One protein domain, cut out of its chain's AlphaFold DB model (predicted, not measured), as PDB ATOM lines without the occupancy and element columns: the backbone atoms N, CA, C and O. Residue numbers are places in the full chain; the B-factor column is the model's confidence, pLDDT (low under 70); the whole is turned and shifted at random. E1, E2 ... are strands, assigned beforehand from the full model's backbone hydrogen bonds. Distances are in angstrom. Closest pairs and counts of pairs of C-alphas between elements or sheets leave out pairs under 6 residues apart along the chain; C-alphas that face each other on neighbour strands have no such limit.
ATOM      1  N   ASN A 143     251.340 299.704 392.277       95.81
ATOM      2  CA  ASN A 143     250.649 299.267 393.497       95.81
ATOM      3  C   ASN A 143     249.120 299.114 393.320       95.81
ATOM      4  O   ASN A 143     248.351 299.430 394.226       95.81
ATOM      5  N   GLY A 144     248.654 298.718 392.129       94.12
ATOM      6  CA  GLY A 144     247.227 298.629 391.791       94.12
ATOM      7  C   GLY A 144     246.468 299.957 391.895       94.12
ATOM      8  O   GLY A 144     245.250 299.951 392.061       94.12
ATOM      9  N   GLY A 145     247.180 301.087 391.848       94.69
ATOM     10  CA  GLY A 145     246.659 302.435 392.060       94.69
ATOM     11  C   GLY A 145     246.488 302.823 393.533       94.69
ATOM     12  O   GLY A 145     246.037 303.935 393.806       94.69
ATOM     13  N   CYS A 146     246.820 301.948 394.489       96.06
ATOM     14  CA  CYS A 146     246.659 302.205 395.919       96.06
ATOM     15  C   CYS A 146     247.759 303.115 396.472       96.06
ATOM     16  O   CYS A 146     248.947 302.891 396.245       96.06
ATOM     17  N   ARG A 147     247.381 304.092 397.309       95.06
ATOM     18  CA  ARG A 147     248.353 304.997 397.942       95.06
ATOM     19  C   ARG A 147     249.292 304.299 398.931       95.06
ATOM     20  O   ARG A 147     250.454 304.677 399.007       95.06
ATOM     21  N   HIS A 148     248.783 303.335 399.698       94.50
ATOM     22  CA  HIS A 148     249.556 302.638 400.730       94.50
ATOM     23  C   HIS A 148     249.559 301.128 400.497       94.50
ATOM     24  O   HIS A 148     250.542 300.588 400.002       94.50
ATOM     25  N   MET A 149     248.461 300.438 400.816       96.00
ATOM     26  CA  MET A 149     248.410 298.978 400.771       96.00
ATOM     27  C   MET A 149     247.474 298.492 399.667       96.00
ATOM     28  O   MET A 149     246.297 298.855 399.664       96.00
ATOM     29  N   CYS A 150     247.995 297.659 398.766       96.81
ATOM     30  CA  CYS A 150     247.233 296.984 397.721       96.81
ATOM     31  C   CYS A 150     247.017 295.517 398.082       96.81
ATOM     32  O   CYS A 150     247.977 294.767 398.259       96.81
ATOM     33  N   LEU A 151     245.755 295.106 398.194       96.00
ATOM     34  CA  LEU A 151     245.375 293.746 398.556       96.00
ATOM     35  C   LEU A 151     244.662 293.096 397.364       96.00
ATOM     36  O   LEU A 151     243.520 293.462 397.064       96.00
ATOM     37  N   PRO A 152     245.316 292.155 396.655       94.19
ATOM     38  CA  PRO A 152     244.717 291.518 395.497       94.19
ATOM     39  C   PRO A 152     243.624 290.546 395.939       94.19
ATOM     40  O   PRO A 152     243.737 289.826 396.938       94.19
ATOM     41  N   ASN A 153     242.543 290.518 395.176       91.75
ATOM     42  CA  ASN A 153     241.372 289.720 395.473       91.75
ATOM     43  C   ASN A 153     240.783 289.154 394.153       91.75
ATOM     44  O   ASN A 153     241.054 289.703 393.087       91.75
ATOM     45  N   PRO A 154     240.008 288.051 394.174       88.06
ATOM     46  CA  PRO A 154     239.419 287.484 392.952       88.06
ATOM     47  C   PRO A 154     238.564 288.432 392.092       88.06
ATOM     48  O   PRO A 154     238.410 288.187 390.902       88.06
ATOM     49  N   GLU A 155     238.007 289.495 392.674       88.69
ATOM     50  CA  GLU A 155     237.208 290.523 391.990       88.69
ATOM     51  C   GLU A 155     238.048 291.735 391.536       88.69
ATOM     52  O   GLU A 155     237.531 292.615 390.853       88.69
ATOM     53  N   GLY A 156     239.338 291.801 391.886       89.94
ATOM     54  CA  GLY A 156     240.230 292.903 391.541       89.94
ATOM     55  C   GLY A 156     241.186 293.289 392.671       89.94
ATOM     56  O   GLY A 156     241.977 292.480 393.155       89.94
ATOM     57  N   VAL A 157     241.161 294.566 393.048       93.62
ATOM     58  CA  VAL A 157     242.074 295.169 394.028       93.62
ATOM     59  C   VAL A 157     241.272 295.858 395.120       93.62
ATOM     60  O   VAL A 157     240.340 296.602 394.829       93.62
ATOM     61  N   THR A 158     241.685 295.659 396.369       95.06
ATOM     62  CA  THR A 158     241.200 296.434 397.514       95.06
ATOM     63  C   THR A 158     242.351 297.261 398.072       95.06
ATOM     64  O   THR A 158     243.370 296.703 398.484       95.06
ATOM     65  N   CYS A 159     242.190 298.582 398.138       95.31
ATOM     66  CA  CYS A 159     243.149 299.436 398.830       95.31
ATOM     67  C   CYS A 159     242.828 299.523 400.326       95.31
ATOM     68  O   CYS A 159     241.665 299.603 400.726       95.31
ATOM     69  N   LYS A 160     243.865 299.528 401.166       94.38
ATOM     70  CA  LYS A 160     243.754 299.755 402.615       94.38
ATOM     71  C   LYS A 160     244.744 300.818 403.083       94.38
ATOM     72  O   LYS A 160     245.796 301.027 402.472       94.38
ATOM     73  N   CYS A 161     244.378 301.486 404.170       93.81
ATOM     74  CA  CYS A 161     245.153 302.556 404.783       93.81
ATOM     75  C   CYS A 161     245.802 302.081 406.089       93.81
ATOM     76  O   CYS A 161     245.256 301.185 406.738       93.81
ATOM     77  N   PRO A 162     246.972 302.636 406.457       92.81
ATOM     78  CA  PRO A 162     247.596 302.369 407.748       92.81
ATOM     79  C   PRO A 162     246.752 302.940 408.897       92.81
ATOM     80  O   PRO A 162     245.839 303.737 408.680       92.81
ATOM     81  N   SER A 163     247.084 302.557 410.130       87.62
ATOM     82  CA  SER A 163     246.453 303.106 411.333       87.62
ATOM     83  C   SER A 163     246.521 304.640 411.361       87.62
ATOM     84  O   SER A 163     247.495 305.240 410.901       87.62
ATOM     85  N   GLY A 164     245.471 305.278 411.882       87.19
ATOM     86  CA  GLY A 164     245.340 306.740 411.892       87.19
ATOM     87  C   GLY A 164     244.974 307.355 410.537       87.19
ATOM     88  O   GLY A 164     244.959 308.573 410.414       87.19
ATOM     89  N   HIS A 165     244.682 306.543 409.519       91.56
ATOM     90  CA  HIS A 165     244.185 307.008 408.229       91.56
ATOM     91  C   HIS A 165     242.918 306.260 407.836       91.56
ATOM     92  O   HIS A 165     242.783 305.061 408.082       91.56
ATOM     93  N   TYR A 166     242.035 306.948 407.123       89.94
ATOM     94  CA  TYR A 166     240.872 306.346 406.492       89.94
ATOM     95  C   TYR A 166     240.963 306.424 404.971       89.94
ATOM     96  O   TYR A 166     241.717 307.210 404.387       89.94
ATOM     97  N   LEU A 167     240.192 305.562 404.319       92.25
ATOM     98  CA  LEU A 167     240.132 305.467 402.871       92.25
ATOM     99  C   LEU A 167     239.058 306.439 402.353       92.25
ATOM    100  O   LEU A 167     237.870 306.146 402.431       92.25
ATOM    101  N   ALA A 168     239.473 307.602 401.848       86.12
ATOM    102  CA  ALA A 168     238.561 308.676 401.432       86.12
ATOM    103  C   ALA A 168     237.915 308.445 400.052       86.12
ATOM    104  O   ALA A 168     236.865 308.998 399.743       86.12
ATOM    105  N   ASN A 169     238.561 307.653 399.198       86.69
ATOM    106  CA  ASN A 169     238.048 307.171 397.912       86.69
ATOM    107  C   ASN A 169     238.650 305.778 397.665       86.69
ATOM    108  O   ASN A 169     239.421 305.314 398.487       86.69
ATOM    109  N   ILE A 170     238.412 305.134 396.525       86.19
ATOM    110  CA  ILE A 170     238.838 303.753 396.238       86.19
ATOM    111  C   ILE A 170     240.344 303.506 396.484       86.19
ATOM    112  O   ILE A 170     240.716 302.387 396.820       86.19
ATOM    113  N   SER A 171     241.209 304.527 396.384       91.75
ATOM    114  CA  SER A 171     242.664 304.366 396.525       91.75
ATOM    115  C   SER A 171     243.414 305.375 397.404       91.75
ATOM    116  O   SER A 171     244.610 305.185 397.662       91.75
ATOM    117  N   LYS A 172     242.760 306.446 397.872       93.75
ATOM    118  CA  LYS A 172     243.421 307.558 398.576       93.75
ATOM    119  C   LYS A 172     243.210 307.463 400.083       93.75
ATOM    120  O   LYS A 172     242.075 307.421 400.546       93.75
ATOM    121  N   CYS A 173     244.307 307.519 400.830       93.75
ATOM    122  CA  CYS A 173     244.279 307.582 402.287       93.75
ATOM    123  C   CYS A 173     244.400 309.024 402.772       93.75
ATOM    124  O   CYS A 173     245.207 309.785 402.233       93.75
ATOM    125  N   VAL A 174     243.607 309.371 403.780       92.12
ATOM    126  CA  VAL A 174     243.587 310.680 404.441       92.12
ATOM    127  C   VAL A 174     243.743 310.454 405.939       92.12
ATOM    128  O   VAL A 174     243.256 309.452 406.458       92.12
ATOM    129  N   GLU A 175     244.469 311.343 406.612       91.69
ATOM    130  CA  GLU A 175     244.638 311.302 408.065       91.69
ATOM    131  C   GLU A 175     243.274 311.419 408.754       91.69
ATOM    132  O   GLU A 175     242.462 312.283 408.422       91.69
ATOM    133  N   ALA A 176     243.012 310.507 409.686       89.12
ATOM    134  CA  ALA A 176     241.840 310.563 410.541       89.12
ATOM    135  C   ALA A 176     242.040 311.620 411.633       89.12
ATOM    136  O   ALA A 176     243.170 311.967 411.987       89.12
ATOM    137  N   ILE A 177     240.937 312.107 412.202       89.75
ATOM    138  CA  ILE A 177     241.001 313.011 413.349       89.75
ATOM    139  C   ILE A 177     241.699 312.291 414.515       89.75
ATOM    140  O   ILE A 177     241.296 311.180 414.871       89.75
ATOM    141  N   PRO A 178     242.728 312.903 415.129       89.75
ATOM    142  CA  PRO A 178     243.376 312.331 416.298       89.75
ATOM    143  C   PRO A 178     242.412 312.356 417.489       89.75
ATOM    144  O   PRO A 178     242.021 313.421 417.970       89.75
ATOM    145  N   CYS A 179     242.041 311.172 417.970       88.00
ATOM    146  CA  CYS A 179     241.191 311.000 419.143       88.00
ATOM    147  C   CYS A 179     242.054 310.770 420.391       88.00
ATOM    148  O   CYS A 179     243.099 310.121 420.327       88.00
ATOM    149  N   SER A 180     241.642 311.341 421.526       88.81
ATOM    150  CA  SER A 180     242.314 311.126 422.816       88.81
ATOM    151  C   SER A 180     241.658 309.960 423.547       88.81
ATOM    152  O   SER A 180     240.434 309.902 423.612       88.81
ATOM    153  N   GLU A 181     242.441 309.054 424.124       85.19
ATOM    154  CA  GLU A 181     241.904 307.949 424.931       85.19
ATOM    155  C   GLU A 181     240.976 308.475 426.049       85.19
ATOM    156  O   GLU A 181     241.338 309.457 426.709       85.19
ATOM    157  N   PRO A 182     239.788 307.872 426.278       86.50
ATOM    158  CA  PRO A 182     239.282 306.596 425.750       86.50
ATOM    159  C   PRO A 182     238.363 306.737 424.512       86.50
ATOM    160  O   PRO A 182     237.343 306.058 424.423       86.50
ATOM    161  N   SER A 183     238.648 307.660 423.588       90.00
ATOM    162  CA  SER A 183     237.864 307.840 422.354       90.00
ATOM    163  C   SER A 183     238.565 307.269 421.118       90.00
ATOM    164  O   SER A 183     239.783 307.366 420.977       90.00
ATOM    165  N   GLN A 184     237.777 306.709 420.202       87.75
ATOM    166  CA  GLN A 184     238.215 306.105 418.949       87.75
ATOM    167  C   GLN A 184     237.613 306.849 417.749       87.75
ATOM    168  O   GLN A 184     236.475 307.314 417.793       87.75
ATOM    169  N   SER A 185     238.367 306.956 416.652       90.50
ATOM    170  CA  SER A 185     237.859 307.522 415.400       90.50
ATOM    171  C   SER A 185     236.950 306.530 414.674       90.50
ATOM    172  O   SER A 185     237.319 305.363 414.518       90.50
ATOM    173  N   CYS A 186     235.839 307.016 414.125       90.94
ATOM    174  CA  CYS A 186     235.027 306.291 413.150       90.94
ATOM    175  C   CYS A 186     235.868 305.816 411.955       90.94
ATOM    176  O   CYS A 186     236.954 306.339 411.678       90.94
ATOM    177  N   LYS A 187     235.374 304.825 411.211       87.62
ATOM    178  CA  LYS A 187     236.093 304.260 410.059       87.62
ATOM    179  C   LYS A 187     236.262 305.258 408.912       87.62
ATOM    180  O   LYS A 187     237.233 305.148 408.166       87.62
ATOM    181  N   ASP A 188     235.362 306.226 408.789       87.62
ATOM    182  CA  ASP A 188     235.489 307.386 407.902       87.62
ATOM    183  C   ASP A 188     236.452 308.471 408.424       87.62
ATOM    184  O   ASP A 188     236.650 309.478 407.751       87.62
ATOM    185  N   GLY A 189     237.028 308.284 409.618       87.50
ATOM    186  CA  GLY A 189     238.006 309.161 410.252       87.50
ATOM    187  C   GLY A 189     237.503 310.554 410.636       87.50
ATOM    188  O   GLY A 189     238.329 311.383 411.016       87.50
ATOM    189  N   GLN A 190     236.197 310.835 410.537       86.75
ATOM    190  CA  GLN A 190     235.640 312.193 410.653       86.75
ATOM    191  C   GLN A 190     235.044 312.531 412.020       86.75
ATOM    192  O   GLN A 190     234.792 313.703 412.305       86.75
ATOM    193  N   LYS A 191     234.801 311.536 412.873       90.81
ATOM    194  CA  LYS A 191     234.246 311.736 414.215       90.81
ATOM    195  C   LYS A 191     234.980 310.849 415.214       90.81
ATOM    196  O   LYS A 191     235.273 309.695 414.914       90.81
ATOM    197  N   CYS A 192     235.269 311.397 416.390       92.94
ATOM    198  CA  CYS A 192     235.685 310.614 417.548       92.94
ATOM    199  C   CYS A 192     234.444 310.224 418.348       92.94
ATOM    200  O   CYS A 192     233.606 311.080 418.641       92.94
ATOM    201  N   ILE A 193     234.349 308.954 418.706       92.31
ATOM    202  CA  ILE A 193     233.306 308.398 419.566       92.31
ATOM    203  C   ILE A 193     233.957 307.750 420.789       92.31
ATOM    204  O   ILE A 193     235.113 307.335 420.741       92.31
ATOM    205  N   SER A 194     233.251 307.716 421.915       92.81
ATOM    206  CA  SER A 194     233.711 307.012 423.118       92.81
ATOM    207  C   SER A 194     233.692 305.498 422.891       92.81
ATOM    208  O   SER A 194     232.845 305.001 422.155       92.81
ATOM    209  N   MET A 195     234.554 304.743 423.577       88.38
ATOM    210  CA  MET A 195     234.478 303.272 423.573       88.38
ATOM    211  C   MET A 195     233.121 302.734 424.067       88.38
ATOM    212  O   MET A 195     232.750 301.622 423.715       88.38
ATOM    213  N   GLU A 196     232.366 303.513 424.849       90.06
ATOM    214  CA  GLU A 196     231.003 303.163 425.295       90.06
ATOM    215  C   GLU A 196     229.951 303.235 424.179       90.06
ATOM    216  O   GLU A 196     228.887 302.643 424.322       90.06
ATOM    217  N   GLN A 197     230.255 303.950 423.094       92.50
ATOM    218  CA  GLN A 197     229.387 304.146 421.926       92.50
ATOM    219  C   GLN A 197     229.680 303.136 420.811       92.50
ATOM    220  O   GLN A 197     229.074 303.170 419.750       92.50
ATOM    221  N   VAL A 198     230.664 302.257 421.009       92.50
ATOM    222  CA  VAL A 198     230.974 301.199 420.050       92.50
ATOM    223  C   VAL A 198     230.079 300.005 420.359       92.50
ATOM    224  O   VAL A 198     230.161 299.442 421.453       92.50
ATOM    225  N   CYS A 199     229.286 299.568 419.382       92.44
ATOM    226  CA  CYS A 199     228.339 298.467 419.531       92.44
ATOM    227  C   CYS A 199     227.303 298.680 420.653       92.44
ATOM    228  O   CYS A 199     226.990 297.746 421.405       92.44
ATOM    229  N   ASP A 200     226.783 299.898 420.793       92.50
ATOM    230  CA  ASP A 200     225.730 300.228 421.758       92.50
ATOM    231  C   ASP A 200     224.315 300.120 421.150       92.50
ATOM    232  O   ASP A 200     223.303 300.201 421.859       92.50
ATOM    233  N   GLY A 201     224.237 299.841 419.845       89.81
ATOM    234  CA  GLY A 201     223.001 299.735 419.079       89.81
ATOM    235  C   GLY A 201     222.548 301.057 418.458       89.81
ATOM    236  O   GLY A 201     221.468 301.093 417.856       89.81
ATOM    237  N   HIS A 202     223.334 302.126 418.589       91.50
ATOM    238  CA  HIS A 202     223.110 303.425 417.975       91.50
ATOM    239  C   HIS A 202     224.224 303.726 416.963       91.50
ATOM    240  O   HIS A 202     225.399 303.647 417.260       91.50
ATOM    241  N   ALA A 203     223.855 304.164 415.755       93.38
ATOM    242  CA  ALA A 203     224.826 304.707 414.801       93.38
ATOM    243  C   ALA A 203     225.275 306.116 415.235       93.38
ATOM    244  O   ALA A 203     224.632 307.118 414.910       93.38
ATOM    245  N   ASP A 204     226.323 306.191 416.043       94.12
ATOM    246  CA  ASP A 204     227.024 307.413 416.414       94.12
ATOM    247  C   ASP A 204     227.999 307.871 415.329       94.12
ATOM    248  O   ASP A 204     228.180 309.081 415.136       94.12
ATOM    249  N   CYS A 205     228.614 306.952 414.592       92.50
ATOM    250  CA  CYS A 205     229.385 307.312 413.410       92.50
ATOM    251  C   CYS A 205     228.471 307.709 412.243       92.50
ATOM    252  O   CYS A 205     227.416 307.117 412.020       92.50
ATOM    253  N   LEU A 206     228.900 308.686 411.433       89.75
ATOM    254  CA  LEU A 206     228.150 309.101 410.237       89.75
ATOM    255  C   LEU A 206     228.039 307.970 409.205       89.75
ATOM    256  O   LEU A 206     227.043 307.874 408.491       89.75
ATOM    257  N   ASP A 207     229.057 307.115 409.143       88.75
ATOM    258  CA  ASP A 207     229.088 305.914 408.313       88.75
ATOM    259  C   ASP A 207     228.527 304.663 409.020       88.75
ATOM    260  O   ASP A 207     228.534 303.580 408.430       88.75
ATOM    261  N   GLY A 208     228.053 304.801 410.266       89.00
ATOM    262  CA  GLY A 208     227.548 303.714 411.110       89.00
ATOM    263  C   GLY A 208     228.582 302.631 411.424       89.00
ATOM    264  O   GLY A 208     228.208 301.496 411.713       89.00
ATOM    265  N   SER A 209     229.880 302.928 411.275       91.50
ATOM    266  CA  SER A 209     230.953 301.935 411.407       91.50
ATOM    267  C   SER A 209     231.146 301.370 412.808       91.50
ATOM    268  O   SER A 209     231.656 300.261 412.944       91.50
TER     269      SER A 209
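What this domain is: This is residues 143 to 209 of the 421 residues of the protein "low-density lipoprotein receptor-related protein 1B-like" of Callorhinus ursinus (UniProt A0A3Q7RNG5). With little regular structure, this is a row of three small strand hairpins, E1 and E2, E3 and E4, E5 and E6, strung along the longest axis. Residues 195 to 209, without a named element, fold back at the E5 and E6 end. The printed part has 67 residues, no named helix and six strands, E1 to E6 in order, holding 22 residues: all strand, in three antiparallel two-stranded sheets. It is loose, with a radius of gyration of the C-alphas of 13.6 A, spanning 37 by 23 by 15 A.

How they stand to each other: E1, residues 149 to 153, and E2, residues 156 to 160, form an antiparallel hairpin at 149 degrees; N 151 and O 158, 2.9 A apart, are within hydrogen-bond range. E3, residues 165 to 167, and E4, residues 173 to 175, form another at 144 degrees, with N 166 and O 174 at 2.9 A. The closest C-alphas of E2 and E3, those of Lys 160 and Leu 167, are 6.8 A apart. E5, residues 183 to 185, is apart from E4 and forms a hairpin with E6, residues 192 to 194, at 141 degrees, with N 184 and O 193 at 2.8 A.

Where its parts are: E1 begins at C-alpha 149 (248.410, 298.978, 400.771) and is 12.8 A long; E2 is 13.5 A. E6 ends at C-alpha 194 (233.711, 307.012, 423.118).

The domain as a whole: The two C-alphas farthest apart, of Pro 154 and Ser 180, are 38.2 A apart. The printed part has no cut, no link is long, and no printed residue is under 70 in pLDDT.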